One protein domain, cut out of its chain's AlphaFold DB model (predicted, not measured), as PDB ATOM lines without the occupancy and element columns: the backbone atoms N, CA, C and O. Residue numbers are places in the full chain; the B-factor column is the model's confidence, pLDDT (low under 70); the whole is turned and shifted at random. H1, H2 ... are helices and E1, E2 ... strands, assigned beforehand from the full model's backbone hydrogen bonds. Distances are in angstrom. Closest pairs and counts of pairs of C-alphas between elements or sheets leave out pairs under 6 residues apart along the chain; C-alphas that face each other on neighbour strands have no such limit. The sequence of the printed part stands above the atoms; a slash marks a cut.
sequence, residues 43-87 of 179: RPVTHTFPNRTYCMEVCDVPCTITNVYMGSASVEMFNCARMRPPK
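AT A GLANCE: This is residues 43 to 87 of the 179 residues of an uncharacterized protein of Diploscapter pachys (UniProt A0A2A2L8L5). A long two-stranded hairpin, E2 and E3, runs along the longest axis of a small, flat domain; at the end of the hairpin away from its turn, the short strand E1 is beside the last residues of E3 and the short helix H1 covers one face. The two ends, residues 43 to 46 and 81 to 87, are tails with no named element. The printed part has 45 residues, with one named helix and three named strands in the order E1, H1, E2, E3; the sheet runs E1, E3, E2, all antiparallel, and the class is mixed, helices and strands. It is only just loose, close to compact, with a radius of gyration of the C-alphas of 11.4 A, and the C-alphas span 41 by 25 by 13 A.

IN THESE COORDINATES: The printed part begins at Arg 43, and E1 follows at residues 47 to 49, with C-alpha 47 at (160.287, -68.101, 97.829). H1 is residues 52 to 58, 10.3 A from first to last C-alpha. E2 is residues 64 to 70, 18.8 A long, beginning at C-alpha 64 at (160.129, -58.533, 93.228). E3, residues 73 to 80, is the longest strand by residues and spans 22.4 A, ending at C-alpha 80 at (157.669, -64.363, 95.518).

HOW THE PARTS SIT: E3 is the inner strand of the sheet, and E1 and E2 are its edge strands. E1 and E3 are antiparallel, with 132 degrees between their directions; the C-alphas of Thr 48 and Asn 79 face each other at 4.5 A, and N 49 and O 78 are within hydrogen-bond range at 2.8 A. The hairpin E2 and E3 is antiparallel at 147 degrees, with N 66 and O 77 at 2.8 A and N 70 and O 73 at 3.0 A, both within hydrogen-bond range. E1 and E2 are apart. E1, H1 and E2 form a split strand-helix-strand unit, two strands of one sheet that are not neighbours, with a helix between them along the chain and E3 between them in the sheet, and its crossover is right-handed. H1 is on the sheet at a height over the sheet of 8.9 A. It lies over E3, on which 5 of its 7 C-alphas fall, and only just not over E1, on which 2 fall. It runs along the strands, at 18 degrees to E3 on the local plane. The closest C-alphas of H1 and E3 are those of Arg 52 and Phe 78, 6.1 A apart. In H1 every O i to N i+4 pair is within hydrogen-bond range.

THE WHOLE: The two C-alphas farthest apart, those of Ser 72 and Lys 87, are 41.3 A from each other. The printed part has no cut, and its three links, E1 to H1, H1 to E2 and E2 to E3, are tight. The mean pLDDT of the printed part is 81.8; residues 43 to 45 and residue 87 are under 70.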
ATOM      1  N   ARG A  43     157.055 -63.908 109.439       61.12
ATOM      2  CA  ARG A  43     157.620 -63.349 108.221       61.12
ATOM      3  C   ARG A  43     156.984 -64.147 107.089       61.12
ATOM      4  O   ARG A  43     157.039 -65.379 107.142       61.12
ATOM      5  N   PRO A  44     156.354 -63.489 106.105       64.31
ATOM      6  CA  PRO A  44     155.819 -64.210 104.967       64.31
ATOM      7  C   PRO A  44     156.972 -65.005 104.359       64.31
ATOM      8  O   PRO A  44     158.027 -64.439 104.067       64.31
ATOM      9  N   VAL A  45     156.807 -66.325 104.260       68.31
ATOM     10  CA  VAL A  45     157.813 -67.202 103.660       68.31
ATOM     11  C   VAL A  45     157.918 -66.807 102.194       68.31
ATOM     12  O   VAL A  45     157.051 -67.130 101.383       68.31
ATOM     13  N   THR A  46     158.946 -66.030 101.867       72.88
ATOM     14  CA  THR A  46     159.216 -65.610 100.497       72.88
ATOM     15  C   THR A  46     160.031 -66.684  99.803       72.88
ATOM     16  O   THR A  46     161.112 -67.041 100.273       72.88
ATOM     17  N   HIS A  47     159.539 -67.170  98.669       80.38
ATOM     18  CA  HIS A  47     160.287 -68.101  97.829       80.38
ATOM     19  C   HIS A  47     161.143 -67.323  96.839       80.38
ATOM     20  O   HIS A  47     160.655 -66.383  96.210       80.38
ATOM     21  N   THR A  48     162.408 -67.708  96.718       83.44
ATOM     22  CA  THR A  48     163.367 -67.064  95.823       83.44
ATOM     23  C   THR A  48     163.629 -67.966  94.621       83.44
ATOM     24  O   THR A  48     163.766 -69.185  94.746       83.44
ATOM     25  N   PHE A  49     163.659 -67.375  93.431       84.50
ATOM     26  CA  PHE A  49     163.839 -68.078  92.169       84.50
ATOM     27  C   PHE A  49     164.951 -67.416  91.347       84.50
ATOM     28  O   PHE A  49     165.025 -66.188  91.300       84.50
ATOM     29  N   PRO A  50     165.797 -68.197  90.652       85.50
ATOM     30  CA  PRO A  50     166.866 -67.653  89.813       85.50
ATOM     31  C   PRO A  50     166.361 -67.142  88.454       85.50
ATOM     32  O   PRO A  50     167.078 -66.440  87.755       85.50
ATOM     33  N   ASN A  51     165.138 -67.507  88.053       87.62
ATOM     34  CA  ASN A  51     164.579 -67.157  86.750       87.62
ATOM     35  C   ASN A  51     163.273 -66.365  86.896       87.62
ATOM     36  O   ASN A  51     162.344 -66.785  87.595       87.62
ATOM     37  N   ARG A  52     163.192 -65.237  86.183       85.69
ATOM     38  CA  ARG A  52     162.038 -64.334  86.172       85.69
ATOM     39  C   ARG A  52     160.772 -65.001  85.654       85.69
ATOM     40  O   ARG A  52     159.707 -64.803  86.232       85.69
ATOM     41  N   THR A  53     160.869 -65.753  84.559       86.06
ATOM     42  CA  THR A  53     159.692 -66.362  83.919       86.06
ATOM     43  C   THR A  53     159.067 -67.403  84.835       86.06
ATOM     44  O   THR A  53     157.868 -67.355  85.089       86.06
ATOM     45  N   TYR A  54     159.908 -68.247  85.434       86.38
ATOM     46  CA  TYR A  54     159.490 -69.246  86.411       86.38
ATOM     47  C   TYR A  54     158.792 -68.613  87.620       86.38
ATOM     48  O   TYR A  54     157.744 -69.081  88.059       86.38
ATOM     49  N   CYS A  55     159.313 -67.486  88.113       86.62
ATOM     50  CA  CYS A  55     158.674 -66.759  89.202       86.62
ATOM     51  C   CYS A  55     157.259 -66.274  88.815       86.62
ATOM     52  O   CYS A  55     156.304 -66.498  89.553       86.62
ATOM     53  N   MET A  56     157.083 -65.685  87.629       86.12
ATOM     54  CA  MET A  56     155.773 -65.185  87.172       86.12
ATOM     55  C   MET A  56     154.734 -66.293  86.909       86.12
ATOM     56  O   MET A  56     153.527 -66.041  86.949       86.12
ATOM     57  N   GLU A  57     155.179 -67.517  86.627       85.38
ATOM     58  CA  GLU A  57     154.297 -68.676  86.444       85.38
ATOM     59  C   GLU A  57     153.763 -69.218  87.775       85.38
ATOM     60  O   GLU A  57     152.584 -69.579  87.875       85.38
ATOM     61  N   VAL A  58     154.620 -69.246  88.796       84.88
ATOM     62  CA  VAL A  58     154.317 -69.823  90.111       84.88
ATOM     63  C   VAL A  58     153.637 -68.808  91.035       84.88
ATOM     64  O   VAL A  58     152.818 -69.194  91.870       84.88
ATOM     65  N   CYS A  59     153.933 -67.516  90.892       86.75
ATOM     66  CA  CYS A  59     153.439 -66.471  91.787       86.75
ATOM     67  C   CYS A  59     152.082 -65.904  91.374       86.75
ATOM     68  O   CYS A  59     151.765 -65.726  90.196       86.75
ATOM     69  N   ASP A  60     151.266 -65.617  92.384       86.12
ATOM     70  CA  ASP A  60     149.982 -64.931  92.218       86.12
ATOM     71  C   ASP A  60     150.190 -63.418  92.051       86.12
ATOM     72  O   ASP A  60     149.537 -62.759  91.246       86.12
ATOM     73  N   VAL A  61     151.179 -62.888  92.774       85.56
ATOM     74  CA  VAL A  61     151.599 -61.484  92.757       85.56
ATOM     75  C   VAL A  61     152.841 -61.286  91.878       85.56
ATOM     76  O   VAL A  61     153.619 -62.229  91.710       85.56
ATOM     77  N   PRO A  62     153.067 -60.081  91.319       84.88
ATOM     78  CA  PRO A  62     154.267 -59.804  90.536       84.88
ATOM     79  C   PRO A  62     155.533 -60.010  91.373       84.88
ATOM     80  O   PRO A  62     155.617 -59.571  92.521       84.88
ATOM     81  N   CYS A  63     156.523 -60.671  90.779       85.81
ATOM     82  CA  CYS A  63     157.784 -60.972  91.444       85.81
ATOM     83  C   CYS A  63     158.621 -59.718  91.685       85.81
ATOM     84  O   CYS A  63     158.778 -58.885  90.789       85.81
ATOM     85  N   THR A  64     159.204 -59.615  92.878       87.56
ATOM     86  CA  THR A  64     160.129 -58.533  93.228       87.56
ATOM     87  C   THR A  64     161.561 -58.948  92.908       87.56
ATOM     88  O   THR A  64     161.955 -60.087  93.148       87.56
ATOM     89  N   ILE A  65     162.344 -58.040  92.327       87.25
ATOM     90  CA  ILE A  65     163.749 -58.300  91.990       87.25
ATOM     91  C   ILE A  65     164.602 -57.929  93.197       87.25
ATOM     92  O   ILE A  65     164.484 -56.824  93.730       87.25
ATOM     93  N   THR A  66     165.469 -58.839  93.620       84.56
ATOM     94  CA  THR A  66     166.460 -58.599  94.668       84.56
ATOM     95  C   THR A  66     167.838 -58.986  94.173       84.56
ATOM     96  O   THR A  66     168.037 -60.101  93.700       84.56
ATOM     97  N   ASN A  67     168.797 -58.077  94.315       84.00
ATOM     98  CA  ASN A  67     170.185 -58.340  93.963       84.00
ATOM     99  C   ASN A  67     170.901 -58.922  95.174       84.00
ATOM    100  O   ASN A  67     170.989 -58.274  96.220       84.00
ATOM    101  N   VAL A  68     171.402 -60.146  95.032       81.06
ATOM    102  CA  VAL A  68     172.219 -60.792  96.056       81.06
ATOM    103  C   VAL A  68     173.675 -60.675  95.633       81.06
ATOM    104  O   VAL A  68     174.068 -61.118  94.555       81.06
ATOM    105  N   TYR A  69     174.476 -60.047  96.486       82.19
ATOM    106  CA  TYR A  69     175.904 -59.886  96.261       82.19
ATOM    107  C   TYR A  69     176.639 -61.115  96.797       82.19
ATOM    108  O   TYR A  69     176.646 -61.366  98.001       82.19
ATOM    109  N   MET A  70     177.258 -61.883  95.901       81.81
ATOM    110  CA  MET A  70     178.163 -62.979  96.249       81.81
ATOM    111  C   MET A  70     179.580 -62.559  95.858       81.81
ATOM    112  O   MET A  70     180.017 -62.743  94.723       81.81
ATOM    113  N   GLY A  71     180.293 -61.933  96.798       84.69
ATOM    114  CA  GLY A  71     181.624 -61.379  96.540       84.69
ATOM    115  C   GLY A  71     181.572 -60.182  95.584       84.69
ATOM    116  O   GLY A  71     180.929 -59.181  95.891       84.69
ATOM    117  N   SER A  72     182.258 -60.275  94.438       77.75
ATOM    118  CA  SER A  72     182.340 -59.214  93.419       77.75
ATOM    119  C   SER A  72     181.255 -59.281  92.336       77.75
ATOM    120  O   SER A  72     181.199 -58.394  91.486       77.75
ATOM    121  N   ALA A  73     180.394 -60.304  92.352       75.81
ATOM    122  CA  ALA A  73     179.301 -60.464  91.396       75.81
ATOM    123  C   ALA A  73     177.938 -60.230  92.069       75.81
ATOM    124  O   ALA A  73     177.671 -60.737  93.164       75.81
ATOM    125  N   SER A  74     177.059 -59.481  91.400       82.50
ATOM    126  CA  SER A  74     175.647 -59.348  91.773       82.50
ATOM    127  C   SER A  74     174.811 -60.326  90.956       82.50
ATOM    128  O   SER A  74     174.800 -60.246  89.726       82.50
ATOM    129  N   VAL A  75     174.108 -61.230  91.633       83.81
ATOM    130  CA  VAL A  75     173.166 -62.157  91.000       83.81
ATOM    131  C   VAL A  75     171.752 -61.645  91.237       83.81
ATOM    132  O   VAL A  75     171.352 -61.406  92.379       83.81
ATOM    133  N   GLU A  76     170.998 -61.470  90.156       86.00
ATOM    134  CA  GLU A  76     169.581 -61.120  90.230       86.00
ATOM    135  C   GLU A  76     168.781 -62.345  90.687       86.00
ATOM    136  O   GLU A  76     168.836 -63.414  90.078       86.00
ATOM    137  N   MET A  77     168.037 -62.194  91.777       86.25
ATOM    138  CA  MET A  77     167.095 -63.190  92.277       86.25
ATOM    139  C   MET A  77     165.683 -62.609  92.280       86.25
ATOM    140  O   MET A  77     165.486 -61.417  92.518       86.25
ATOM    141  N   PHE A  78     164.688 -63.454  92.029       87.94
ATOM    142  CA  PHE A  78     163.281 -63.068  91.973       87.94
ATOM    143  C   PHE A  78     162.544 -63.629  93.181       87.94
ATOM    144  O   PHE A  78     162.501 -64.842  93.373       87.94
ATOM    145  N   ASN A  79     161.942 -62.753  93.976       86.12
ATOM    146  CA  ASN A  79     161.231 -63.122  95.188       86.12
ATOM    147  C   ASN A  79     159.723 -63.118  94.974       86.12
ATOM    148  O   ASN A  79     159.139 -62.221  94.359       86.12
ATOM    149  N   CYS A  80     159.095 -64.133  95.549       87.69
ATOM    150  CA  CYS A  80     157.669 -64.363  95.518       87.69
ATOM    151  C   CYS A  80     157.095 -64.243  96.925       87.69
ATOM    152  O   CYS A  80     157.430 -65.045  97.796       87.69
ATOM    153  N   ALA A  81     156.206 -63.275  97.145       83.44
ATOM    154  CA  ALA A  81     155.516 -63.127  98.428       83.44
ATOM    155  C   ALA A  81     154.313 -64.072  98.573       83.44
ATOM    156  O   ALA A  81     153.904 -64.381  99.689       83.44
ATOM    157  N   ARG A  82     153.729 -64.521  97.451       80.88
ATOM    158  CA  ARG A  82     152.547 -65.388  97.445       80.88
ATOM    159  C   ARG A  82     152.534 -66.302  96.224       80.88
ATOM    160  O   ARG A  82     152.394 -65.836  95.093       80.88
ATOM    161  N   MET A  83     152.662 -67.604  96.466       80.38
ATOM    162  CA  MET A  83     152.499 -68.626  95.430       80.38
ATOM    163  C   MET A  83     151.024 -68.770  95.049       80.38
ATOM    164  O   MET A  83     150.138 -68.599  95.892       80.38
ATOM    165  N   ARG A  84     150.758 -69.113  93.786       81.06
ATOM    166  CA  ARG A  84     149.410 -69.472  93.339       81.06
ATOM    167  C   ARG A  84     148.946 -70.718  94.090       81.06
ATOM    168  O   ARG A  84     149.722 -71.669  94.217       81.06
ATOM    169  N   PRO A  85     147.691 -70.752  94.563       77.50
ATOM    170  CA  PRO A  85     147.146 -71.962  95.155       77.50
ATOM    171  C   PRO A  85     147.198 -73.093  94.117       77.50
ATOM    172  O   PRO A  85     146.887 -72.854  92.940       77.50
ATOM    173  N   PRO A  86     147.589 -74.320  94.508       70.81
ATOM    174  CA  PRO A  86     147.554 -75.447  93.593       70.81
ATOM    175  C   PRO A  86     146.121 -75.590  93.086       70.81
ATOM    176  O   PRO A  86     145.176 -75.647  93.875       70.81
ATOM    177  N   LYS A  87     145.953 -75.642  91.761       59.91
ATOM    178  CA  LYS A  87     144.673 -75.958  91.120       59.91
ATOM    179  C   LYS A  87     144.351 -77.433  91.365       59.91
ATOM    180  O   LYS A  87     144.343 -78.241  90.442       59.91
TER     181      LYS A  87